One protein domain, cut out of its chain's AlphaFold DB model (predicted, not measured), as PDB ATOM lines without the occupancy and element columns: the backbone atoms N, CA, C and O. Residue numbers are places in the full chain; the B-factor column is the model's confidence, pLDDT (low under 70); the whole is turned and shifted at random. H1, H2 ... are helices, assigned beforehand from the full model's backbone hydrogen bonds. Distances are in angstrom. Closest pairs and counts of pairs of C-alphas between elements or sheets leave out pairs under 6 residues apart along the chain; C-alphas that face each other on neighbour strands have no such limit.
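AT A GLANCE: This is residues 278 to 358 and 408 to 500 of the 500 residues of an uncharacterized protein of Pediculus humanus subsp. corporis (UniProt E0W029). One long helix, H6, runs through the core of a rounded all-helix body, and the other helices are gathered round it: H4 crosses it on one side, H10 on another, H1 and H2 pack on a further side, and H8 bridges H4 and H10 on the side away from H1. H3 with the short H7 covers one end of the body, while H5 and H9 lie at the opposite end. The printed part has 174 residues with ten named helices, H1 to H10 in order along the chain, and no named strand. It is compact, with a radius of gyration of the C-alphas of 16.0 A and spans of 41 by 41 by 34 A.

HOW THE PARTS SIT: The hub is H6, residues 413 to 432, which touches six other helices; the helix packing is mostly crossed, with 2 of 7 touching pairs at a shallow tilt when pairs that touch only at the corner and pairs with a helix of under 6 residues are left out. H1, residues 289 to 296, touches residues 416 to 423 of H6 about perpendicular at 82 degrees, the closest C-alphas being those of Ser 294 and Ser 420, 5.1 A apart. H2, residues 301 to 307, touches residues 427 to 431 of H6 at a shallow tilt of 26 degrees, the same way, closest at C-alphas 303 and 427, 6.6 A apart. H3, residues 310 to 322, touches H2 only at the corner, with C-alphas 307 and 313 closest at 4.5 A. H4, residues 324 to 343, has a kink of 26 degrees near residue 331. Its residues 330 to 337 touch residues 420 to 428 of H6 at a steep tilt of 60 degrees, opposite ways, with the C-alphas of Ile 330 and Ser 424 closest at 5.2 A. H5, residues 348 to 358, only just touches H6, with 3 pairs of C-alphas within 8 A, the closest being Phe 352 and Val 415 at 6.5 A. H7, residues 435 to 438, touches residues 313 to 317 of H3, with C-alphas 317 and 437 closest at 6.0 A. Residues 460 to 464 of H8, which spans residues 454 to 466, touch residues 335 to 342 of H4 at a shallow tilt of 31 degrees, the same way, closest at C-alphas 338 and 464, 6.0 A apart. H6 and H8 are near each other, with 6 pairs of C-alphas within 10 A. Residues 488 to 495 of H10, which spans residues 482 to 499, touch residues 422 to 429 of H6 at a steep tilt of 42 degrees, the same way, closest at C-alphas 426 and 491, 6.5 A apart. H8 and H10 touch at a steep tilt of 52 degrees, opposite ways, with C-alphas 458 and 499 closest at 7.7 A. H9, residues 471 to 476, is close to H10 but not clearly touching, with C-alphas 475 and 485 closest at 6.7 A. Every O i to N i+4 pair is within hydrogen-bond range in H1, H2, H3, H6, H8, H9 and H10; H4 has 15 of 16, H5 has 2 of 7 beside 2 of 8 O i to N i+3 pairs, and H7 is too short for such a pair.

IN THESE COORDINATES: H1 begins at C-alpha 289 (29.303, -34.667, 49.999). From first to last C-alpha, H3 measures 18.4 A, H4 28.2 A, H5 17.7 A, H6 28.5 A, H8 18.2 A and H10 25.7 A. H6 begins at C-alpha 413 (28.682, -49.752, 52.103), and H10 ends at C-alpha 499 (10.085, -42.846, 27.526).

THE WHOLE: The two C-alphas farthest apart, those of Pro 311 and Asn 346, are 44.7 A apart. Residues 359 to 407 are not printed, and C-alphas 358 and 408 are 13.0 A apart across this cut. The link from H7 to H8, residues 439 to 453, is long. The mean pLDDT of the printed part is 74.6, with residues 344 to 358 and 468 to 500 among those under 70.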
ATOM      1  N   SER A 278      32.927 -31.739  45.931       78.75
ATOM      2  CA  SER A 278      34.066 -32.007  46.782       78.75
ATOM      3  C   SER A 278      34.066 -33.488  47.080       78.75
ATOM      4  O   SER A 278      33.031 -34.013  47.476       78.75
ATOM      5  N   THR A 279      35.222 -34.131  46.883       65.19
ATOM      6  CA  THR A 279      35.516 -35.570  47.039       65.19
ATOM      7  C   THR A 279      35.339 -36.450  45.785       65.19
ATOM      8  O   THR A 279      34.360 -37.159  45.599       65.19
ATOM      9  N   THR A 280      36.392 -36.485  44.961       50.97
ATOM     10  CA  THR A 280      36.595 -37.516  43.921       50.97
ATOM     11  C   THR A 280      38.044 -38.021  43.813       50.97
ATOM     12  O   THR A 280      38.309 -38.905  43.007       50.97
ATOM     13  N   THR A 281      39.004 -37.515  44.604       44.53
ATOM     14  CA  THR A 281      40.437 -37.688  44.275       44.53
ATOM     15  C   THR A 281      41.277 -38.549  45.222       44.53
ATOM     16  O   THR A 281      42.384 -38.913  44.838       44.53
ATOM     17  N   THR A 282      40.813 -38.933  46.419       44.94
ATOM     18  CA  THR A 282      41.635 -39.754  47.334       44.94
ATOM     19  C   THR A 282      40.943 -41.059  47.724       44.94
ATOM     20  O   THR A 282      39.817 -41.065  48.214       44.94
ATOM     21  N   LYS A 283      41.645 -42.185  47.519       48.81
ATOM     22  CA  LYS A 283      41.191 -43.579  47.729       48.81
ATOM     23  C   LYS A 283      40.749 -43.921  49.170       48.81
ATOM     24  O   LYS A 283      40.361 -45.055  49.426       48.81
ATOM     25  N   HIS A 284      40.798 -42.965  50.101       46.31
ATOM     26  CA  HIS A 284      40.634 -43.184  51.542       46.31
ATOM     27  C   HIS A 284      39.539 -42.322  52.197       46.31
ATOM     28  O   HIS A 284      39.473 -42.268  53.423       46.31
ATOM     29  N   LYS A 285      38.678 -41.637  51.424       55.34
ATOM     30  CA  LYS A 285      37.577 -40.853  52.014       55.34
ATOM     31  C   LYS A 285      36.451 -41.769  52.512       55.34
ATOM     32  O   LYS A 285      36.020 -42.650  51.776       55.34
ATOM     33  N   LYS A 286      35.973 -41.553  53.748       61.06
ATOM     34  CA  LYS A 286      34.848 -42.313  54.338       61.06
ATOM     35  C   LYS A 286      33.503 -41.945  53.699       61.06
ATOM     36  O   LYS A 286      32.686 -42.829  53.489       61.06
ATOM     37  N   PHE A 287      33.283 -40.663  53.394       70.44
ATOM     38  CA  PHE A 287      32.048 -40.174  52.775       70.44
ATOM     39  C   PHE A 287      32.318 -38.981  51.859       70.44
ATOM     40  O   PHE A 287      33.096 -38.084  52.203       70.44
ATOM     41  N   THR A 288      31.634 -38.956  50.720       83.75
ATOM     42  CA  THR A 288      31.540 -37.786  49.845       83.75
ATOM     43  C   THR A 288      30.389 -36.858  50.239       83.75
ATOM     44  O   THR A 288      29.429 -37.286  50.884       83.75
ATOM     45  N   GLY A 289      30.439 -35.585  49.825       86.19
ATOM     46  CA  GLY A 289      29.303 -34.667  49.999       86.19
ATOM     47  C   GLY A 289      28.027 -35.215  49.347       86.19
ATOM     48  O   GLY A 289      26.950 -35.154  49.943       86.19
ATOM     49  N   LEU A 290      28.174 -35.833  48.166       89.44
ATOM     50  CA  LEU A 290      27.111 -36.554  47.465       89.44
ATOM     51  C   LEU A 290      26.562 -37.734  48.277       89.44
ATOM     52  O   LEU A 290      25.351 -37.869  48.404       89.44
ATOM     53  N   GLU A 291      27.417 -38.590  48.831       85.12
ATOM     54  CA  GLU A 291      26.980 -39.751  49.617       85.12
ATOM     55  C   GLU A 291      26.240 -39.321  50.884       85.12
ATOM     56  O   GLU A 291      25.176 -39.863  51.184       85.12
ATOM     57  N   LEU A 292      26.731 -38.290  51.581       82.88
ATOM     58  CA  LEU A 292      26.057 -37.743  52.760       82.88
ATOM     59  C   LEU A 292      24.664 -37.216  52.420       82.88
ATOM     60  O   LEU A 292      23.692 -37.561  53.094       82.88
ATOM     61  N   ILE A 293      24.531 -36.410  51.361       86.88
ATOM     62  CA  ILE A 293      23.205 -35.923  50.970       86.88
ATOM     63  C   ILE A 293      22.314 -37.032  50.415       86.88
ATOM     64  O   ILE A 293      21.101 -36.965  50.575       86.88
ATOM     65  N   SER A 294      22.889 -38.064  49.800       82.75
ATOM     66  CA  SER A 294      22.126 -39.202  49.287       82.75
ATOM     67  C   SER A 294      21.465 -39.983  50.415       82.75
ATOM     68  O   SER A 294      20.330 -40.421  50.271       82.75
ATOM     69  N   ILE A 295      22.131 -40.091  51.565       75.88
ATOM     70  CA  ILE A 295      21.573 -40.722  52.766       75.88
ATOM     71  C   ILE A 295      20.499 -39.828  53.398       75.88
ATOM     72  O   ILE A 295      19.422 -40.300  53.743       75.88
ATOM     73  N   LEU A 296      20.766 -38.524  53.518       76.12
ATOM     74  CA  LEU A 296      19.857 -37.580  54.181       76.12
ATOM     75  C   LEU A 296      18.651 -37.171  53.322       76.12
ATOM     76  O   LEU A 296      17.627 -36.717  53.832       76.12
ATOM     77  N   ASN A 297      18.780 -37.259  52.002       76.75
ATOM     78  CA  ASN A 297      17.768 -36.848  51.043       76.75
ATOM     79  C   ASN A 297      17.789 -37.753  49.797       76.75
ATOM     80  O   ASN A 297      18.035 -37.262  48.695       76.75
ATOM     81  N   PRO A 298      17.476 -39.056  49.917       70.94
ATOM     82  CA  PRO A 298      17.604 -40.033  48.821       70.94
ATOM     83  C   PRO A 298      16.805 -39.665  47.565       70.94
ATOM     84  O   PRO A 298      17.165 -40.031  46.457       70.94
ATOM     85  N   THR A 299      15.761 -38.859  47.723       74.50
ATOM     86  CA  THR A 299      14.916 -38.323  46.641       74.50
ATOM     87  C   THR A 299      15.542 -37.294  45.718       74.50
ATOM     88  O   THR A 299      14.917 -36.917  44.729       74.50
ATOM     89  N   GLY A 300      16.659 -36.687  46.117       83.75
ATOM     90  CA  GLY A 300      17.159 -35.489  45.445       83.75
ATOM     91  C   GLY A 300      16.166 -34.315  45.429       83.75
ATOM     92  O   GLY A 300      16.272 -33.447  44.567       83.75
ATOM     93  N   ASN A 301      15.197 -34.244  46.355       84.75
ATOM     94  CA  ASN A 301      14.211 -33.156  46.445       84.75
ATOM     95  C   ASN A 301      14.859 -31.772  46.556       84.75
ATOM     96  O   ASN A 301      14.280 -30.785  46.104       84.75
ATOM     97  N   TRP A 302      16.072 -31.699  47.106       90.38
ATOM     98  CA  TRP A 302      16.863 -30.474  47.103       90.38
ATOM     99  C   TRP A 302      17.040 -29.884  45.692       90.38
ATOM    100  O   TRP A 302      16.995 -28.668  45.518       90.38
ATOM    101  N   CYS A 303      17.175 -30.734  44.671       93.88
ATOM    102  CA  CYS A 303      17.333 -30.314  43.283       93.88
ATOM    103  C   CYS A 303      16.051 -29.653  42.763       93.88
ATOM    104  O   CYS A 303      16.119 -28.616  42.111       93.88
ATOM    105  N   ARG A 304      14.866 -30.154  43.153       92.38
ATOM    106  CA  ARG A 304      13.582 -29.503  42.824       92.38
ATOM    107  C   ARG A 304      13.507 -28.093  43.396       92.38
ATOM    108  O   ARG A 304      13.058 -27.186  42.700       92.38
ATOM    109  N   TYR A 305      13.998 -27.889  44.620       92.19
ATOM    110  CA  TYR A 305      14.066 -26.553  45.209       92.19
ATOM    111  C   TYR A 305      14.984 -25.630  44.398       92.19
ATOM    112  O   TYR A 305      14.586 -24.498  44.147       92.19
ATOM    113  N   TRP A 306      16.135 -26.104  43.900       92.94
ATOM    114  CA  TRP A 306      17.016 -25.339  42.992       92.94
ATOM    115  C   TRP A 306      16.548 -25.228  41.538       92.94
ATOM    116  O   TRP A 306      17.020 -24.354  40.814       92.94
ATOM    117  N   CYS A 307      15.557 -26.010  41.126       93.06
ATOM    118  CA  CYS A 307      14.984 -25.944  39.785       93.06
ATOM    119  C   CYS A 307      13.582 -25.321  39.732       93.06
ATOM    120  O   CYS A 307      12.979 -25.307  38.659       93.06
ATOM    121  N   HIS A 308      13.022 -24.813  40.833       90.94
ATOM    122  CA  HIS A 308      11.623 -24.374  40.812       90.94
ATOM    123  C   HIS A 308      11.380 -23.156  39.894       90.94
ATOM    124  O   HIS A 308      10.359 -23.127  39.208       90.94
ATOM    125  N   THR A 309      12.335 -22.222  39.767       91.56
ATOM    126  CA  THR A 309      12.276 -21.109  38.791       91.56
ATOM    127  C   THR A 309      13.269 -21.266  37.637       91.56
ATOM    128  O   THR A 309      14.275 -21.968  37.752       91.56
ATOM    129  N   ALA A 310      13.016 -20.563  36.526       91.56
ATOM    130  CA  ALA A 310      13.913 -20.540  35.369       91.56
ATOM    131  C   ALA A 310      15.343 -20.042  35.697       91.56
ATOM    132  O   ALA A 310      16.288 -20.746  35.324       91.56
ATOM    133  N   PRO A 311      15.544 -18.935  36.448       91.50
ATOM    134  CA  PRO A 311      16.876 -18.534  36.909       91.50
ATOM    135  C   PRO A 311      17.614 -19.624  37.689       91.50
ATOM    136  O   PRO A 311      18.768 -19.917  37.384       91.50
ATOM    137  N   GLY A 312      16.955 -20.296  38.640       92.75
ATOM    138  CA  GLY A 312      17.597 -21.371  39.403       92.75
ATOM    139  C   GLY A 312      17.988 -22.568  38.547       92.75
ATOM    140  O   GLY A 312      19.100 -23.071  38.689       92.75
ATOM    141  N   ARG A 313      17.134 -22.973  37.593       94.69
ATOM    142  CA  ARG A 313      17.472 -24.026  36.613       94.69
ATOM    143  C   ARG A 313      18.742 -23.663  35.849       94.69
ATOM    144  O   ARG A 313      19.648 -24.486  35.752       94.69
ATOM    145  N   SER A 314      18.812 -22.430  35.344       95.38
ATOM    146  CA  SER A 314      19.969 -21.926  34.599       95.38
ATOM    147  C   SER A 314      21.236 -21.905  35.455       95.38
ATOM    148  O   SER A 314      22.277 -22.421  35.040       95.38
ATOM    149  N   LEU A 315      21.147 -21.386  36.682       95.75
ATOM    150  CA  LEU A 315      22.276 -21.301  37.609       95.75
ATOM    151  C   LEU A 315      22.761 -22.681  38.067       95.75
ATOM    152  O   LEU A 315      23.967 -22.922  38.061       95.75
ATOM    153  N   LEU A 316      21.854 -23.602  38.406       96.19
ATOM    154  CA  LEU A 316      22.207 -24.968  38.798       96.19
ATOM    155  C   LEU A 316      22.857 -25.725  37.641       96.19
ATOM    156  O   LEU A 316      23.903 -26.340  37.832       96.19
ATOM    157  N   CYS A 317      22.294 -25.649  36.433       96.75
ATOM    158  CA  CYS A 317      22.894 -26.294  35.265       96.75
ATOM    159  C   CYS A 317      24.260 -25.681  34.937       96.75
ATOM    160  O   CYS A 317      25.203 -26.408  34.640       96.75
ATOM    161  N   SER A 318      24.406 -24.359  35.060       96.88
ATOM    162  CA  SER A 318      25.695 -23.673  34.905       96.88
ATOM    163  C   SER A 318      26.723 -24.136  35.945       96.88
ATOM    164  O   SER A 318      27.884 -24.364  35.604       96.88
ATOM    165  N   ALA A 319      26.304 -24.334  37.198       96.00
ATOM    166  CA  ALA A 319      27.155 -24.899  38.238       96.00
ATOM    167  C   ALA A 319      27.567 -26.341  37.896       96.00
ATOM    168  O   ALA A 319      28.752 -26.659  37.933       96.00
ATOM    169  N   LEU A 320      26.630 -27.199  37.484       95.94
ATOM    170  CA  LEU A 320      26.921 -28.583  37.090       95.94
ATOM    171  C   LEU A 320      27.859 -28.668  35.876       95.94
ATOM    172  O   LEU A 320      28.755 -29.507  35.868       95.94
ATOM    173  N   LYS A 321      27.731 -27.761  34.896       95.31
ATOM    174  CA  LYS A 321      28.683 -27.637  33.777       95.31
ATOM    175  C   LYS A 321      30.080 -27.243  34.257       95.31
ATOM    176  O   LYS A 321      31.064 -27.827  33.810       95.31
ATOM    177  N   LYS A 322      30.180 -26.288  35.192       95.06
ATOM    178  CA  LYS A 322      31.465 -25.909  35.808       95.06
ATOM    179  C   LYS A 322      32.095 -27.093  36.548       95.06
ATOM    180  O   LYS A 322      33.295 -27.322  36.426       95.06
ATOM    181  N   TYR A 323      31.292 -27.868  37.271       93.56
ATOM    182  CA  TYR A 323      31.716 -29.076  37.980       93.56
ATOM    183  C   TYR A 323      31.450 -30.345  37.149       93.56
ATOM    184  O   TYR A 323      30.901 -31.320  37.658       93.56
ATOM    185  N   LYS A 324      31.865 -30.364  35.869       92.31
ATOM    186  CA  LYS A 324      31.556 -31.460  34.926       92.31
ATOM    187  C   LYS A 324      31.905 -32.858  35.449       92.31
ATOM    188  O   LYS A 324      31.118 -33.778  35.287       92.31
ATOM    189  N   ASN A 325      33.036 -33.003  36.146       91.56
ATOM    190  CA  ASN A 325      33.475 -34.290  36.693       91.56
ATOM    191  C   ASN A 325      32.495 -34.822  37.747       91.56
ATOM    192  O   ASN A 325      32.291 -36.025  37.847       91.56
ATOM    193  N   PHE A 326      31.868 -33.929  38.517       92.38
ATOM    194  CA  PHE A 326      30.835 -34.304  39.475       92.38
ATOM    195  C   PHE A 326      29.559 -34.766  38.765       92.38
ATOM    196  O   PHE A 326      28.994 -35.790  39.138       92.38
ATOM    197  N   PHE A 327      29.139 -34.076  37.701       95.00
ATOM    198  CA  PHE A 327      27.997 -34.528  36.904       95.00
ATOM    199  C   PHE A 327      28.270 -35.877  36.217       95.00
ATOM    200  O   PHE A 327      27.438 -36.781  36.291       95.00
ATOM    201  N   SER A 328      29.462 -36.067  35.643       94.38
ATOM    202  CA  SER A 328      29.915 -37.370  35.143       94.38
ATOM    203  C   SER A 328      29.862 -38.441  36.229       94.38
ATOM    204  O   SER A 328      29.364 -39.533  35.976       94.38
ATOM    205  N   HIS A 329      30.290 -38.122  37.453       92.38
ATOM    206  CA  HIS A 329      30.253 -39.051  38.581       92.38
ATOM    207  C   HIS A 329      28.825 -39.451  38.994       92.38
ATOM    208  O   HIS A 329      28.572 -40.616  39.302       92.38
ATOM    209  N   ILE A 330      27.868 -38.516  38.959       94.38
ATOM    210  CA  ILE A 330      26.439 -38.813  39.164       94.38
ATOM    211  C   ILE A 330      25.973 -39.863  38.147       94.38
ATOM    212  O   ILE A 330      25.357 -40.862  38.523       94.38
ATOM    213  N   VAL A 331      26.303 -39.663  36.868       95.31
ATOM    214  CA  VAL A 331      25.928 -40.582  35.782       95.31
ATOM    215  C   VAL A 331      26.635 -41.932  35.925       95.31
ATOM    216  O   VAL A 331      26.012 -42.978  35.755       95.31
ATOM    217  N   GLU A 332      27.906 -41.944  36.321       92.81
ATOM    218  CA  GLU A 332      28.656 -43.170  36.608       92.81
ATOM    219  C   GLU A 332      28.029 -43.997  37.727       92.81
ATOM    220  O   GLU A 332      27.901 -45.208  37.572       92.81
ATOM    221  N   LYS A 333      27.592 -43.380  38.834       91.31
ATOM    222  CA  LYS A 333      26.925 -44.107  39.932       91.31
ATOM    223  C   LYS A 333      25.691 -44.871  39.434       91.31
ATOM    224  O   LYS A 333      25.439 -45.981  39.904       91.31
ATOM    225  N   ILE A 334      24.969 -44.318  38.456       92.88
ATOM    226  CA  ILE A 334      23.844 -44.988  37.788       92.88
ATOM    227  C   ILE A 334      24.349 -46.166  36.946       92.88
ATOM    228  O   ILE A 334      23.892 -47.294  37.129       92.88
ATOM    229  N   LEU A 335      25.324 -45.927  36.064       92.81
ATOM    230  CA  LEU A 335      25.853 -46.953  35.159       92.81
ATOM    231  C   LEU A 335      26.487 -48.138  35.897       92.81
ATOM    232  O   LEU A 335      26.175 -49.277  35.566       92.81
ATOM    233  N   ILE A 336      27.304 -47.893  36.929       90.94
ATOM    234  CA  ILE A 336      27.951 -48.950  37.729       90.94
ATOM    235  C   ILE A 336      26.902 -49.897  38.298       90.94
ATOM    236  O   ILE A 336      27.082 -51.113  38.270       90.94
ATOM    237  N   LYS A 337      25.804 -49.358  38.837       88.69
ATOM    238  CA  LYS A 337      24.751 -50.179  39.436       88.69
ATOM    239  C   LYS A 337      24.024 -51.014  38.385       88.69
ATOM    240  O   LYS A 337      23.765 -52.194  38.629       88.69
ATOM    241  N   ILE A 338      23.731 -50.417  37.229       87.94
ATOM    242  CA  ILE A 338      23.099 -51.104  36.098       87.94
ATOM    243  C   ILE A 338      23.991 -52.251  35.602       87.94
ATOM    244  O   ILE A 338      23.535 -53.389  35.503       87.94
ATOM    245  N   GLU A 339      25.275 -51.983  35.362       87.88
ATOM    246  CA  GLU A 339      26.227 -52.964  34.831       87.88
ATOM    247  C   GLU A 339      26.542 -54.078  35.846       87.88
ATOM    248  O   GLU A 339      26.557 -55.252  35.476       87.88
ATOM    249  N   LYS A 340      26.677 -53.758  37.146       85.50
ATOM    250  CA  LYS A 340      26.819 -54.768  38.216       85.50
ATOM    251  C   LYS A 340      25.652 -55.759  38.234       85.50
ATOM    252  O   LYS A 340      25.880 -56.943  38.466       85.50
ATOM    253  N   LYS A 341      24.414 -55.296  38.019       79.31
ATOM    254  CA  LYS A 341      23.235 -56.177  37.994       79.31
ATOM    255  C   LYS A 341      23.206 -57.047  36.739       79.31
ATOM    256  O   LYS A 341      22.922 -58.229  36.846       79.31
ATOM    257  N   ASN A 342      23.528 -56.489  35.573       74.94
ATOM    258  CA  ASN A 342      23.549 -57.265  34.329       74.94
ATOM    259  C   ASN A 342      24.595 -58.393  34.364       74.94
ATOM    260  O   ASN A 342      24.370 -59.445  33.778       74.94
ATOM    261  N   ASN A 343      25.703 -58.192  35.083       75.50
ATOM    262  CA  ASN A 343      26.754 -59.203  35.233       75.50
ATOM    263  C   ASN A 343      26.457 -60.225  36.345       75.50
ATOM    264  O   ASN A 343      26.888 -61.371  36.256       75.50
ATOM    265  N   ASN A 344      25.719 -59.830  37.387       64.25
ATOM    266  CA  ASN A 344      25.348 -60.701  38.497       64.25
ATOM    267  C   ASN A 344      23.841 -60.988  38.451       64.25
ATOM    268  O   ASN A 344      23.054 -60.225  39.006       64.25
ATOM    269  N   ASN A 345      23.445 -62.137  37.894       55.72
ATOM    270  CA  ASN A 345      22.061 -62.653  37.887       55.72
ATOM    271  C   ASN A 345      21.441 -62.898  39.293       55.72
ATOM    272  O   ASN A 345      20.399 -63.537  39.399       55.72
ATOM    273  N   ASN A 346      22.046 -62.404  40.382       48.22
ATOM    274  CA  ASN A 346      21.635 -62.675  41.758       48.22
ATOM    275  C   ASN A 346      21.109 -61.435  42.503       48.22
ATOM    276  O   ASN A 346      21.678 -60.342  42.452       48.22
ATOM    277  N   ASN A 347      20.028 -61.663  43.260       51.84
ATOM    278  CA  ASN A 347      19.168 -60.717  43.987       51.84
ATOM    279  C   ASN A 347      19.850 -59.923  45.130       51.84
ATOM    280  O   ASN A 347      19.406 -59.961  46.280       51.84
ATOM    281  N   SER A 348      20.880 -59.128  44.824       51.09
ATOM    282  CA  SER A 348      21.558 -58.205  45.762       51.09
ATOM    283  C   SER A 348      20.619 -57.189  46.435       51.09
ATOM    284  O   SER A 348      20.940 -56.677  47.505       51.09
ATOM    285  N   PHE A 349      19.459 -56.898  45.846       47.72
ATOM    286  CA  PHE A 349      18.499 -55.944  46.402       47.72
ATOM    287  C   PHE A 349      17.884 -56.451  47.723       47.72
ATOM    288  O   PHE A 349      17.748 -55.699  48.685       47.72
ATOM    289  N   THR A 350      17.616 -57.759  47.822       45.09
ATOM    290  CA  THR A 350      16.989 -58.375  49.010       45.09
ATOM    291  C   THR A 350      17.881 -58.376  50.259       45.09
ATOM    292  O   THR A 350      17.365 -58.332  51.377       45.09
ATOM    293  N   SER A 351      19.212 -58.372  50.110       43.66
ATOM    294  CA  SER A 351      20.147 -58.296  51.244       43.66
ATOM    295  C   SER A 351      20.297 -56.874  51.802       43.66
ATOM    296  O   SER A 351      20.491 -56.718  53.009       43.66
ATOM    297  N   PHE A 352      20.145 -55.842  50.963       46.12
ATOM    298  CA  PHE A 352      20.077 -54.432  51.372       46.12
ATOM    299  C   PHE A 352      18.819 -54.157  52.216       46.12
ATOM    300  O   PHE A 352      18.922 -53.588  53.301       46.12
ATOM    301  N   ILE A 353      17.664 -54.681  51.790       44.91
ATOM    302  CA  ILE A 353      16.365 -54.542  52.477       44.91
ATOM    303  C   ILE A 353      16.389 -55.093  53.912       44.91
ATOM    304  O   ILE A 353      15.798 -54.514  54.822       44.91
ATOM    305  N   LYS A 354      17.101 -56.200  54.151       44.56
ATOM    306  CA  LYS A 354      17.234 -56.771  55.501       44.56
ATOM    307  C   LYS A 354      18.079 -55.900  56.441       44.56
ATOM    308  O   LYS A 354      17.868 -55.958  57.646       44.56
ATOM    309  N   LYS A 355      19.018 -55.101  55.913       44.03
ATOM    310  CA  LYS A 355      19.935 -54.257  56.704       44.03
ATOM    311  C   LYS A 355      19.356 -52.874  57.037       44.03
ATOM    312  O   LYS A 355      19.763 -52.287  58.033       44.03
ATOM    313  N   THR A 356      18.421 -52.348  56.241       38.81
ATOM    314  CA  THR A 356      17.799 -51.029  56.476       38.81
ATOM    315  C   THR A 356      16.749 -51.038  57.589       38.81
ATOM    316  O   THR A 356      16.559 -50.015  58.242       38.81
ATOM    317  N   LYS A 357      16.143 -52.199  57.880       40.75
ATOM    318  CA  LYS A 357      15.183 -52.397  58.986       40.75
ATOM    319  C   LYS A 357      15.745 -51.954  60.352       40.75
ATOM    320  O   LYS A 357      15.024 -51.397  61.169       40.75
ATOM    321  N   THR A 358      17.057 -52.102  60.551       39.69
ATOM    322  CA  THR A 358      17.787 -51.716  61.773       39.69
ATOM    323  C   THR A 358      17.959 -50.202  61.946       39.69
ATOM    324  O   THR A 358      18.288 -49.755  63.038       39.69
ATOM    325  N   ILE A 408      26.566 -43.443  61.648       48.19
ATOM    326  CA  ILE A 408      27.416 -43.040  60.506       48.19
ATOM    327  C   ILE A 408      28.590 -43.994  60.303       48.19
ATOM    328  O   ILE A 408      28.867 -44.403  59.182       48.19
ATOM    329  N   GLU A 409      29.285 -44.367  61.379       51.25
ATOM    330  CA  GLU A 409      30.472 -45.228  61.273       51.25
ATOM    331  C   GLU A 409      30.127 -46.664  60.861       51.25
ATOM    332  O   GLU A 409      31.011 -47.393  60.416       51.25
ATOM    333  N   ASN A 410      28.843 -47.034  60.937       56.62
ATOM    334  CA  ASN A 410      28.338 -48.355  60.591       56.62
ATOM    335  C   ASN A 410      27.329 -48.344  59.436       56.62
ATOM    336  O   ASN A 410      26.666 -49.363  59.246       56.62
ATOM    337  N   ILE A 411      27.185 -47.252  58.661       58.19
ATOM    338  CA  ILE A 411      26.336 -47.307  57.458       58.19
ATOM    339  C   ILE A 411      26.957 -48.347  56.528       58.19
ATOM    340  O   ILE A 411      28.086 -48.151  56.066       58.19
ATOM    341  N   PRO A 412      26.265 -49.466  56.246       66.12
ATOM    342  CA  PRO A 412      26.830 -50.486  55.387       66.12
ATOM    343  C   PRO A 412      27.136 -49.879  54.019       66.12
ATOM    344  O   PRO A 412      26.322 -49.135  53.472       66.12
ATOM    345  N   LYS A 413      28.284 -50.230  53.436       72.62
ATOM    346  CA  LYS A 413      28.682 -49.752  52.103       72.62
ATOM    347  C   LYS A 413      27.576 -49.967  51.062       72.62
ATOM    348  O   LYS A 413      27.295 -49.068  50.277       72.62
ATOM    349  N   ASP A 414      26.893 -51.110  51.125       68.19
ATOM    350  CA  ASP A 414      25.750 -51.436  50.262       68.19
ATOM    351  C   ASP A 414      24.627 -50.391  50.365       68.19
ATOM    352  O   ASP A 414      24.007 -50.045  49.361       68.19
ATOM    353  N   VAL A 415      24.387 -49.861  51.571       68.88
ATOM    354  CA  VAL A 415      23.348 -48.856  51.819       68.88
ATOM    355  C   VAL A 415      23.722 -47.509  51.226       68.88
ATOM    356  O   VAL A 415      22.894 -46.863  50.589       68.88
ATOM    357  N   MET A 416      24.982 -47.106  51.377       71.56
ATOM    358  CA  MET A 416      25.486 -45.886  50.752       71.56
ATOM    359  C   MET A 416      25.453 -45.967  49.226       71.56
ATOM    360  O   MET A 416      25.092 -44.990  48.568       71.56
ATOM    361  N   GLU A 417      25.838 -47.116  48.659       79.19
ATOM    362  CA  GLU A 417      25.806 -47.350  47.214       79.19
ATOM    363  C   GLU A 417      24.374 -47.245  46.672       79.19
ATOM    364  O   GLU A 417      24.158 -46.576  45.663       79.19
ATOM    365  N   GLU A 418      23.396 -47.840  47.360       75.94
ATOM    366  CA  GLU A 418      21.987 -47.792  46.956       75.94
ATOM    367  C   GLU A 418      21.384 -46.387  47.085       75.94
ATOM    368  O   GLU A 418      20.743 -45.895  46.153       75.94
ATOM    369  N   ALA A 419      21.641 -45.706  48.205       75.12
ATOM    370  CA  ALA A 419      21.188 -44.336  48.414       75.12
ATOM    371  C   ALA A 419      21.765 -43.405  47.339       75.12
ATOM    372  O   ALA A 419      21.029 -42.626  46.740       75.12
ATOM    373  N   SER A 420      23.064 -43.526  47.046       83.75
ATOM    374  CA  SER A 420      23.731 -42.736  46.003       83.75
ATOM    375  C   SER A 420      23.174 -43.032  44.614       83.75
ATOM    376  O   SER A 420      22.999 -42.113  43.821       83.75
ATOM    377  N   PHE A 421      22.871 -44.297  44.313       86.56
ATOM    378  CA  PHE A 421      22.235 -44.687  43.058       86.56
ATOM    379  C   PHE A 421      20.859 -44.027  42.892       86.56
ATOM    380  O   PHE A 421      20.627 -43.332  41.901       86.56
ATOM    381  N   CYS A 422      19.973 -44.187  43.879       80.31
ATOM    382  CA  CYS A 422      18.621 -43.622  43.843       80.31
ATOM    383  C   CYS A 422      18.642 -42.093  43.787       80.31
ATOM    384  O   CYS A 422      17.878 -41.476  43.035       80.31
ATOM    385  N   HIS A 423      19.554 -41.485  44.542       83.94
ATOM    386  CA  HIS A 423      19.757 -40.049  44.551       83.94
ATOM    387  C   HIS A 423      20.210 -39.542  43.187       83.94
ATOM    388  O   HIS A 423      19.548 -38.682  42.609       83.94
ATOM    389  N   SER A 424      21.280 -40.113  42.630       92.56
ATOM    390  CA  SER A 424      21.788 -39.752  41.306       92.56
ATOM    391  C   SER A 424      20.726 -39.900  40.221       92.56
ATOM    392  O   SER A 424      20.549 -38.994  39.407       92.56
ATOM    393  N   LEU A 425      19.972 -41.001  40.238       88.50
ATOM    394  CA  LEU A 425      18.887 -41.234  39.288       88.50
ATOM    395  C   LEU A 425      17.792 -40.166  39.418       88.50
ATOM    396  O   LEU A 425      17.360 -39.601  38.414       88.50
ATOM    397  N   SER A 426      17.414 -39.807  40.648       86.31
ATOM    398  CA  SER A 426      16.456 -38.727  40.908       86.31
ATOM    399  C   SER A 426      16.952 -37.370  40.401       86.31
ATOM    400  O   SER A 426      16.173 -36.611  39.825       86.31
ATOM    401  N   LEU A 427      18.245 -37.064  40.561       93.31
ATOM    402  CA  LEU A 427      18.838 -35.827  40.046       93.31
ATOM    403  C   LEU A 427      18.756 -35.751  38.522       93.31
ATOM    404  O   LEU A 427      18.310 -34.730  38.001       93.31
ATOM    405  N   ILE A 428      19.140 -36.818  37.812       93.56
ATOM    406  CA  ILE A 428      19.054 -36.868  36.345       93.56
ATOM    407  C   ILE A 428      17.616 -36.658  35.889       93.56
ATOM    408  O   ILE A 428      17.358 -35.840  35.008       93.56
ATOM    409  N   VAL A 429      16.675 -37.335  36.535       88.50
ATOM    410  CA  VAL A 429      15.252 -37.209  36.242       88.50
ATOM    411  C   VAL A 429      14.756 -35.772  36.425       88.50
ATOM    412  O   VAL A 429      14.112 -35.233  35.534       88.50
ATOM    413  N   ILE A 430      15.076 -35.117  37.544       92.44
ATOM    414  CA  ILE A 430      14.646 -33.732  37.801       92.44
ATOM    415  C   ILE A 430      15.274 -32.761  36.794       92.44
ATOM    416  O   ILE A 430      14.590 -31.876  36.286       92.44
ATOM    417  N   LEU A 431      16.565 -32.911  36.497       94.38
ATOM    418  CA  LEU A 431      17.279 -32.003  35.596       94.38
ATOM    419  C   LEU A 431      16.768 -32.119  34.154       94.38
ATOM    420  O   LEU A 431      16.591 -31.107  33.478       94.38
ATOM    421  N   THR A 432      16.497 -33.337  33.688       92.19
ATOM    422  CA  THR A 432      16.118 -33.615  32.290       92.19
ATOM    423  C   THR A 432      14.671 -33.255  31.949       92.19
ATOM    424  O   THR A 432      14.342 -33.156  30.767       92.19
ATOM    425  N   GLN A 433      13.838 -32.938  32.950       91.69
ATOM    426  CA  GLN A 433      12.512 -32.332  32.748       91.69
ATOM    427  C   GLN A 433      12.573 -30.950  32.083       91.69
ATOM    428  O   GLN A 433      11.562 -30.456  31.588       91.69
ATOM    429  N   PHE A 434      13.739 -30.301  32.083       93.31
ATOM    430  CA  PHE A 434      13.922 -28.967  31.529       93.31
ATOM    431  C   PHE A 434      14.928 -28.993  30.380       93.31
ATOM    432  O   PHE A 434      15.989 -29.604  30.497       93.31
ATOM    433  N   HIS A 435      14.659 -28.223  29.320       94.19
ATOM    434  CA  HIS A 435      15.562 -28.093  28.168       94.19
ATOM    435  C   HIS A 435      17.003 -27.753  28.589       94.19
ATOM    436  O   HIS A 435      17.957 -28.385  28.151       94.19
ATOM    437  N   VAL A 436      17.180 -26.808  29.523       95.56
ATOM    438  CA  VAL A 436      18.514 -26.414  30.013       95.56
ATOM    439  C   VAL A 436      19.259 -27.582  30.674       95.56
ATOM    440  O   VAL A 436      20.470 -27.697  30.496       95.56
ATOM    441  N   GLY A 437      18.569 -28.475  31.385       95.62
ATOM    442  CA  GLY A 437      19.203 -29.649  31.989       95.62
ATOM    443  C   GLY A 437      19.540 -30.739  30.973       95.62
ATOM    444  O   GLY A 437      20.549 -31.420  31.131       95.62
ATOM    445  N   GLN A 438      18.785 -30.850  29.876       95.12
ATOM    446  CA  GLN A 438      19.136 -31.738  28.759       95.12
ATOM    447  C   GLN A 438      20.465 -31.324  28.103       95.12
ATOM    448  O   GLN A 438      21.238 -32.186  27.697       95.12
ATOM    449  N   THR A 439      20.808 -30.026  28.117       96.00
ATOM    450  CA  THR A 439      22.111 -29.526  27.628       96.00
ATOM    451  C   THR A 439      23.322 -29.929  28.484       96.00
ATOM    452  O   THR A 439      24.446 -29.527  28.183       96.00
ATOM    453  N   LEU A 440      23.119 -30.668  29.583       96.50
ATOM    454  CA  LEU A 440      24.206 -31.315  30.328       96.50
ATOM    455  C   LEU A 440      24.734 -32.569  29.612       96.50
ATOM    456  O   LEU A 440      25.786 -33.083  29.984       96.50
ATOM    457  N   PHE A 441      24.011 -33.049  28.598       96.00
ATOM    458  CA  PHE A 441      24.419 -34.142  27.726       96.00
ATOM    459  C   PHE A 441      24.942 -33.598  26.385       96.00
ATOM    460  O   PHE A 441      24.518 -32.523  25.953       96.00
ATOM    461  N   PRO A 442      25.840 -34.332  25.702       96.38
ATOM    462  CA  PRO A 442      26.375 -35.642  26.081       96.38
ATOM    463  C   PRO A 442      27.411 -35.562  27.215       96.38
ATOM    464  O   PRO A 442      28.089 -34.554  27.388       96.38
ATOM    465  N   VAL A 443      27.541 -36.645  27.986       95.19
ATOM    466  CA  VAL A 443      28.445 -36.724  29.146       95.19
ATOM    467  C   VAL A 443      29.480 -37.826  28.955       95.19
ATOM    468  O   VAL A 443      29.150 -38.947  28.577       95.19
ATOM    469  N   GLN A 444      30.749 -37.529  29.216       93.62
ATOM    470  CA  GLN A 444      31.806 -38.538  29.206       93.62
ATOM    471  C   GLN A 444      31.949 -39.142  30.605       93.62
ATOM    472  O   GLN A 444      31.967 -38.415  31.599       93.62
ATOM    473  N   THR A 445      32.046 -40.467  30.673       91.19
ATOM    474  CA  THR A 445      32.244 -41.216  31.922       91.19
ATOM    475  C   THR A 445      33.555 -41.990  31.842       91.19
ATOM    476  O   THR A 445      34.029 -42.300  30.754       91.19
ATOM    477  N   SER A 446      34.150 -42.323  32.978       88.62
ATOM    478  CA  SER A 446      35.347 -43.168  33.063       88.62
ATOM    479  C   SER A 446      35.079 -44.619  32.651       88.62
ATOM    480  O   SER A 446      35.983 -45.305  32.182       88.62
ATOM    481  N   ILE A 447      33.833 -45.077  32.786       86.44
ATOM    482  CA  ILE A 447      33.417 -46.457  32.499       86.44
ATOM    483  C   ILE A 447      33.238 -46.673  30.995       86.44
ATOM    484  O   ILE A 447      33.552 -47.736  30.466       86.44
ATOM    485  N   ARG A 448      32.746 -45.654  30.280       85.00
ATOM    486  CA  ARG A 448      32.493 -45.721  28.837       85.00
ATOM    487  C   ARG A 448      33.389 -44.743  28.095       85.00
ATOM    488  O   ARG A 448      33.283 -43.538  28.276       85.00
ATOM    489  N   LYS A 449      34.212 -45.273  27.184       82.75
ATOM    490  CA  LYS A 449      35.106 -44.470  26.331       82.75
ATOM    491  C   LYS A 449      34.348 -43.459  25.460       82.75
ATOM    492  O   LYS A 449      34.868 -42.379  25.198       82.75
ATOM    493  N   ARG A 450      33.134 -43.808  25.017       89.88
ATOM    494  CA  ARG A 450      32.267 -42.929  24.218       89.88
ATOM    495  C   ARG A 450      31.466 -41.978  25.103       89.88
ATOM    496  O   ARG A 450      31.057 -42.353  26.203       89.88
ATOM    497  N   SER A 451      31.206 -40.776  24.595       92.12
ATOM    498  CA  SER A 451      30.259 -39.861  25.221       92.12
ATOM    499  C   SER A 451      28.867 -40.505  25.248       92.12
ATOM    500  O   SER A 451      28.450 -41.184  24.311       92.12
ATOM    501  N   LEU A 452      28.181 -40.360  26.375       94.69
ATOM    502  CA  LEU A 452      26.865 -40.927  26.614       94.69
ATOM    503  C   LEU A 452      25.818 -39.857  26.316       94.69
ATOM    504  O   LEU A 452      25.809 -38.802  26.960       94.69
ATOM    505  N   SER A 453      24.941 -40.119  25.351       95.75
ATOM    506  CA  SER A 453      23.768 -39.275  25.132       95.75
ATOM    507  C   SER A 453      22.722 -39.505  26.229       95.75
ATOM    508  O   SER A 453      22.738 -40.520  26.932       95.75
ATOM    509  N   LEU A 454      21.768 -38.580  26.362       91.88
ATOM    510  CA  LEU A 454      20.617 -38.791  27.242       91.88
ATOM    511  C   LEU A 454      19.821 -40.041  26.819       91.88
ATOM    512  O   LEU A 454      19.396 -40.814  27.672       91.88
ATOM    513  N   GLN A 455      19.696 -40.289  25.511       89.56
ATOM    514  CA  GLN A 455      19.008 -41.458  24.964       89.56
ATOM    515  C   GLN A 455      19.704 -42.778  25.336       89.56
ATOM    516  O   GLN A 455      19.028 -43.737  25.717       89.56
ATOM    517  N   ASP A 456      21.039 -42.832  25.292       91.50
ATOM    518  CA  ASP A 456      21.806 -44.013  25.717       91.50
ATOM    519  C   ASP A 456      21.595 -44.318  27.208       91.50
ATOM    520  O   ASP A 456      21.443 -45.482  27.604       91.50
ATOM    521  N   LEU A 457      21.599 -43.275  28.051       91.44
ATOM    522  CA  LEU A 457      21.371 -43.413  29.489       91.44
ATOM    523  C   LEU A 457      19.945 -43.896  29.772       91.44
ATOM    524  O   LEU A 457      19.774 -44.878  30.494       91.44
ATOM    525  N   SER A 458      18.939 -43.266  29.160       85.38
ATOM    526  CA  SER A 458      17.532 -43.661  29.287       85.38
ATOM    527  C   SER A 458      17.310 -45.106  28.847       85.38
ATOM    528  O   SER A 458      16.686 -45.875  29.572       85.38
ATOM    529  N   SER A 459      17.895 -45.520  27.720       85.38
ATOM    530  CA  SER A 459      17.816 -46.907  27.234       85.38
ATOM    531  C   SER A 459      18.435 -47.899  28.225       85.38
ATOM    532  O   SER A 459      17.865 -48.959  28.486       85.38
ATOM    533  N   SER A 460      19.570 -47.536  28.835       87.62
ATOM    534  CA  SER A 460      20.231 -48.360  29.856       87.62
ATOM    535  C   SER A 460      19.365 -48.503  31.116       87.62
ATOM    536  O   SER A 460      19.240 -49.602  31.653       87.62
ATOM    537  N   ILE A 461      18.733 -47.413  31.567       84.06
ATOM    538  CA  ILE A 461      17.824 -47.414  32.723       84.06
ATOM    539  C   ILE A 461      16.570 -48.247  32.428       84.06
ATOM    540  O   ILE A 461      16.177 -49.066  33.252       84.06
ATOM    541  N   ILE A 462      15.961 -48.090  31.250       78.94
ATOM    542  CA  ILE A 462      14.772 -48.859  30.854       78.94
ATOM    543  C   ILE A 462      15.090 -50.355  30.800       78.94
ATOM    544  O   ILE A 462      14.341 -51.157  31.349       78.94
ATOM    545  N   SER A 463      16.214 -50.738  30.190       82.19
ATOM    546  CA  SER A 463      16.658 -52.136  30.150       82.19
ATOM    547  C   SER A 463      16.846 -52.712  31.560       82.19
ATOM    548  O   SER A 463      16.321 -53.779  31.880       82.19
ATOM    549  N   TYR A 464      17.502 -51.952  32.445       82.44
ATOM    550  CA  TYR A 464      17.671 -52.315  33.853       82.44
ATOM    551  C   TYR A 464      16.336 -52.540  34.577       82.44
ATOM    552  O   TYR A 464      16.198 -53.525  35.311       82.44
ATOM    553  N   LEU A 465      15.361 -51.649  34.357       74.06
ATOM    554  CA  LEU A 465      14.019 -51.728  34.936       74.06
ATOM    555  C   LEU A 465      13.217 -52.914  34.384       74.06
ATOM    556  O   LEU A 465      12.642 -53.670  35.161       74.06
ATOM    557  N   ASN A 466      13.242 -53.139  33.069       72.44
ATOM    558  CA  ASN A 466      12.568 -54.274  32.426       72.44
ATOM    559  C   ASN A 466      13.135 -55.627  32.884       72.44
ATOM    560  O   ASN A 466      12.419 -56.625  32.918       72.44
ATOM    561  N   GLY A 467      14.410 -55.666  33.287       70.25
ATOM    562  CA  GLY A 467      15.028 -56.838  33.910       70.25
ATOM    563  C   GLY A 467      14.438 -57.210  35.279       70.25
ATOM    564  O   GLY A 467      14.781 -58.255  35.827       70.25
ATOM    565  N   PHE A 468      13.567 -56.387  35.865       66.25
ATOM    566  CA  PHE A 468      12.773 -56.745  37.038       66.25
ATOM    567  C   PHE A 468      11.372 -57.191  36.590       66.25
ATOM    568  O   PHE A 468      10.423 -56.408  36.606       66.25
ATOM    569  N   LYS A 469      11.228 -58.470  36.211       54.81
ATOM    570  CA  LYS A 469       9.958 -59.066  35.733       54.81
ATOM    571  C   LYS A 469       8.765 -58.861  36.682       54.81
ATOM    572  O   LYS A 469       7.630 -58.921  36.234       54.81
ATOM    573  N   ASN A 470       9.025 -58.603  37.964       54.53
ATOM    574  CA  ASN A 470       8.031 -58.375  39.007       54.53
ATOM    575  C   ASN A 470       8.373 -57.150  39.869       54.53
ATOM    576  O   ASN A 470       8.049 -57.141  41.045       54.53
ATOM    577  N   PHE A 471       8.992 -56.094  39.323       50.06
ATOM    578  CA  PHE A 471       9.473 -54.956  40.132       50.06
ATOM    579  C   PHE A 471       8.423 -54.370  41.078       50.06
ATOM    580  O   PHE A 471       8.729 -54.044  42.220       50.06
ATOM    581  N   LYS A 472       7.175 -54.256  40.607       48.25
ATOM    582  CA  LYS A 472       6.061 -53.772  41.421       48.25
ATOM    583  C   LYS A 472       5.835 -54.711  42.607       48.25
ATOM    584  O   LYS A 472       5.953 -54.240  43.727       48.25
ATOM    585  N   ASN A 473       5.661 -56.015  42.370       48.41
ATOM    586  CA  ASN A 473       5.491 -57.052  43.402       48.41
ATOM    587  C   ASN A 473       6.713 -57.191  44.328       48.41
ATOM    588  O   ASN A 473       6.557 -57.346  45.536       48.41
ATOM    589  N   ASP A 474       7.926 -57.080  43.787       46.25
ATOM    590  CA  ASP A 474       9.177 -57.093  44.545       46.25
ATOM    591  C   ASP A 474       9.280 -55.856  45.445       46.25
ATOM    592  O   ASP A 474       9.809 -55.955  46.540       46.25
ATOM    593  N   ILE A 475       8.728 -54.706  45.040       46.19
ATOM    594  CA  ILE A 475       8.588 -53.507  45.881       46.19
ATOM    595  C   ILE A 475       7.414 -53.634  46.869       46.19
ATOM    596  O   ILE A 475       7.501 -53.107  47.977       46.19
ATOM    597  N   GLU A 476       6.311 -54.301  46.508       41.09
ATOM    598  CA  GLU A 476       5.152 -54.476  47.402       41.09
ATOM    599  C   GLU A 476       5.457 -55.418  48.570       41.09
ATOM    600  O   GLU A 476       5.013 -55.161  49.687       41.09
ATOM    601  N   ASN A 477       6.271 -56.449  48.325       40.09
ATOM    602  CA  ASN A 477       6.739 -57.413  49.328       40.09
ATOM    603  C   ASN A 477       7.857 -56.866  50.226       40.09
ATOM    604  O   ASN A 477       8.266 -57.493  51.207       40.09
ATOM    605  N   VAL A 478       8.364 -55.686  49.895       39.53
ATOM    606  CA  VAL A 478       9.414 -55.016  50.633       39.53
ATOM    607  C   VAL A 478       8.752 -54.091  51.644       39.53
ATOM    608  O   VAL A 478       8.312 -52.991  51.318       39.53
ATOM    609  N   GLN A 479       8.694 -54.547  52.901       38.00
ATOM    610  CA  GLN A 479       8.388 -53.723  54.081       38.00
ATOM    611  C   GLN A 479       9.512 -52.697  54.342       38.00
ATOM    612  O   GLN A 479      10.036 -52.603  55.448       38.00
ATOM    613  N   ILE A 480       9.935 -51.952  53.323       40.41
ATOM    614  CA  ILE A 480      10.552 -50.653  53.565       40.41
ATOM    615  C   ILE A 480       9.396 -49.703  53.873       40.41
ATOM    616  O   ILE A 480       8.315 -49.834  53.285       40.41
ATOM    617  N   THR A 481       9.599 -48.766  54.798       46.94
ATOM    618  CA  THR A 481       8.623 -47.707  55.064       46.94
ATOM    619  C   THR A 481       8.055 -47.137  53.762       46.94
ATOM    620  O   THR A 481       8.737 -46.998  52.738       46.94
ATOM    621  N   SER A 482       6.765 -46.805  53.804       50.91
ATOM    622  CA  SER A 482       5.988 -46.282  52.675       50.91
ATOM    623  C   SER A 482       6.704 -45.169  51.897       50.91
ATOM    624  O   SER A 482       6.497 -45.042  50.696       50.91
ATOM    625  N   THR A 483       7.594 -44.422  52.549       44.81
ATOM    626  CA  THR A 483       8.386 -43.316  52.011       44.81
ATOM    627  C   THR A 483       9.391 -43.729  50.922       44.81
ATOM    628  O   THR A 483       9.378 -43.153  49.836       44.81
ATOM    629  N   TYR A 484      10.243 -44.741  51.142       46.28
ATOM    630  CA  TYR A 484      11.227 -45.162  50.122       46.28
ATOM    631  C   TYR A 484      10.548 -45.862  48.939       46.28
ATOM    632  O   TYR A 484      10.896 -45.627  47.781       46.28
ATOM    633  N   ARG A 485       9.508 -46.658  49.227       49.69
ATOM    634  CA  ARG A 485       8.618 -47.246  48.215       49.69
ATOM    635  C   ARG A 485       7.961 -46.160  47.361       49.69
ATOM    636  O   ARG A 485       7.991 -46.253  46.138       49.69
ATOM    637  N   GLN A 486       7.430 -45.102  47.976       53.38
ATOM    638  CA  GLN A 486       6.876 -43.952  47.257       53.38
ATOM    639  C   GLN A 486       7.919 -43.264  46.370       53.38
ATOM    640  O   GLN A 486       7.577 -42.838  45.269       53.38
ATOM    641  N   TYR A 487       9.181 -43.183  46.793       52.12
ATOM    642  CA  TYR A 487      10.238 -42.568  45.988       52.12
ATOM    643  C   TYR A 487      10.652 -43.406  44.789       52.12
ATOM    644  O   TYR A 487      10.774 -42.854  43.697       52.12
ATOM    645  N   LEU A 488      10.783 -44.723  44.950       51.53
ATOM    646  CA  LEU A 488      11.006 -45.622  43.819       51.53
ATOM    647  C   LEU A 488       9.833 -45.568  42.833       51.53
ATOM    648  O   LEU A 488      10.057 -45.469  41.631       51.53
ATOM    649  N   ILE A 489       8.591 -45.523  43.325       56.66
ATOM    650  CA  ILE A 489       7.395 -45.374  42.480       56.66
ATOM    651  C   ILE A 489       7.377 -44.016  41.757       56.66
ATOM    652  O   ILE A 489       7.115 -43.960  40.559       56.66
ATOM    653  N   GLN A 490       7.691 -42.909  42.435       56.22
ATOM    654  CA  GLN A 490       7.787 -41.591  41.791       56.22
ATOM    655  C   GLN A 490       8.888 -41.547  40.729       56.22
ATOM    656  O   GLN A 490       8.712 -40.919  39.681       56.22
ATOM    657  N   LEU A 491      10.014 -42.207  40.992       53.88
ATOM    658  CA  LEU A 491      11.128 -42.300  40.062       53.88
ATOM    659  C   LEU A 491      10.730 -43.080  38.809       53.88
ATOM    660  O   LEU A 491      10.918 -42.571  37.709       53.88
ATOM    661  N   LEU A 492      10.090 -44.242  38.980       55.56
ATOM    662  CA  LEU A 492       9.509 -45.034  37.892       55.56
ATOM    663  C   LEU A 492       8.544 -44.209  37.045       55.56
ATOM    664  O   LEU A 492       8.748 -44.084  35.844       55.56
ATOM    665  N   ASN A 493       7.554 -43.572  37.677       57.09
ATOM    666  CA  ASN A 493       6.555 -42.768  36.972       57.09
ATOM    667  C   ASN A 493       7.195 -41.632  36.168       57.09
ATOM    668  O   ASN A 493       6.671 -41.215  35.138       57.09
ATOM    669  N   THR A 494       8.315 -41.085  36.642       52.88
ATOM    670  CA  THR A 494       9.012 -40.025  35.913       52.88
ATOM    671  C   THR A 494       9.880 -40.578  34.783       52.88
ATOM    672  O   THR A 494       9.973 -39.949  33.736       52.88
ATOM    673  N   LEU A 495      10.473 -41.760  34.954       53.53
ATOM    674  CA  LEU A 495      11.220 -42.445  33.899       53.53
ATOM    675  C   LEU A 495      10.300 -42.937  32.772       53.53
ATOM    676  O   LEU A 495      10.651 -42.799  31.604       53.53
ATOM    677  N   GLU A 496       9.101 -43.426  33.095       53.78
ATOM    678  CA  GLU A 496       8.069 -43.756  32.100       53.78
ATOM    679  C   GLU A 496       7.630 -42.523  31.301       53.78
ATOM    680  O   GLU A 496       7.471 -42.605  30.087       53.78
ATOM    681  N   LYS A 497       7.524 -41.356  31.948       54.28
ATOM    682  CA  LYS A 497       7.250 -40.078  31.265       54.28
ATOM    683  C   LYS A 497       8.380 -39.585  30.361       54.28
ATOM    684  O   LYS A 497       8.122 -38.735  29.531       54.28
ATOM    685  N   ILE A 498       9.619 -40.032  30.568       47.84
ATOM    686  CA  ILE A 498      10.750 -39.704  29.681       47.84
ATOM    687  C   ILE A 498      10.771 -40.648  28.465       47.84
ATOM    688  O   ILE A 498      11.352 -40.315  27.437       47.84
ATOM    689  N   LYS A 499      10.173 -41.841  28.593       49.62
ATOM    690  CA  LYS A 499      10.085 -42.846  27.526       49.62
ATOM    691  C   LYS A 499       9.020 -42.500  26.480       49.62
ATOM    692  O   LYS A 499       9.244 -42.779  25.304       49.62
ATOM    693  N   ASN A 500       7.877 -41.987  26.933       45.09
ATOM    694  CA  ASN A 500       6.763 -41.539  26.094       45.09
ATOM    695  C   ASN A 500       6.965 -40.083  25.685       45.09
ATOM    696  O   ASN A 500       6.588 -39.754  24.542       45.09
TER     697      ASN A 500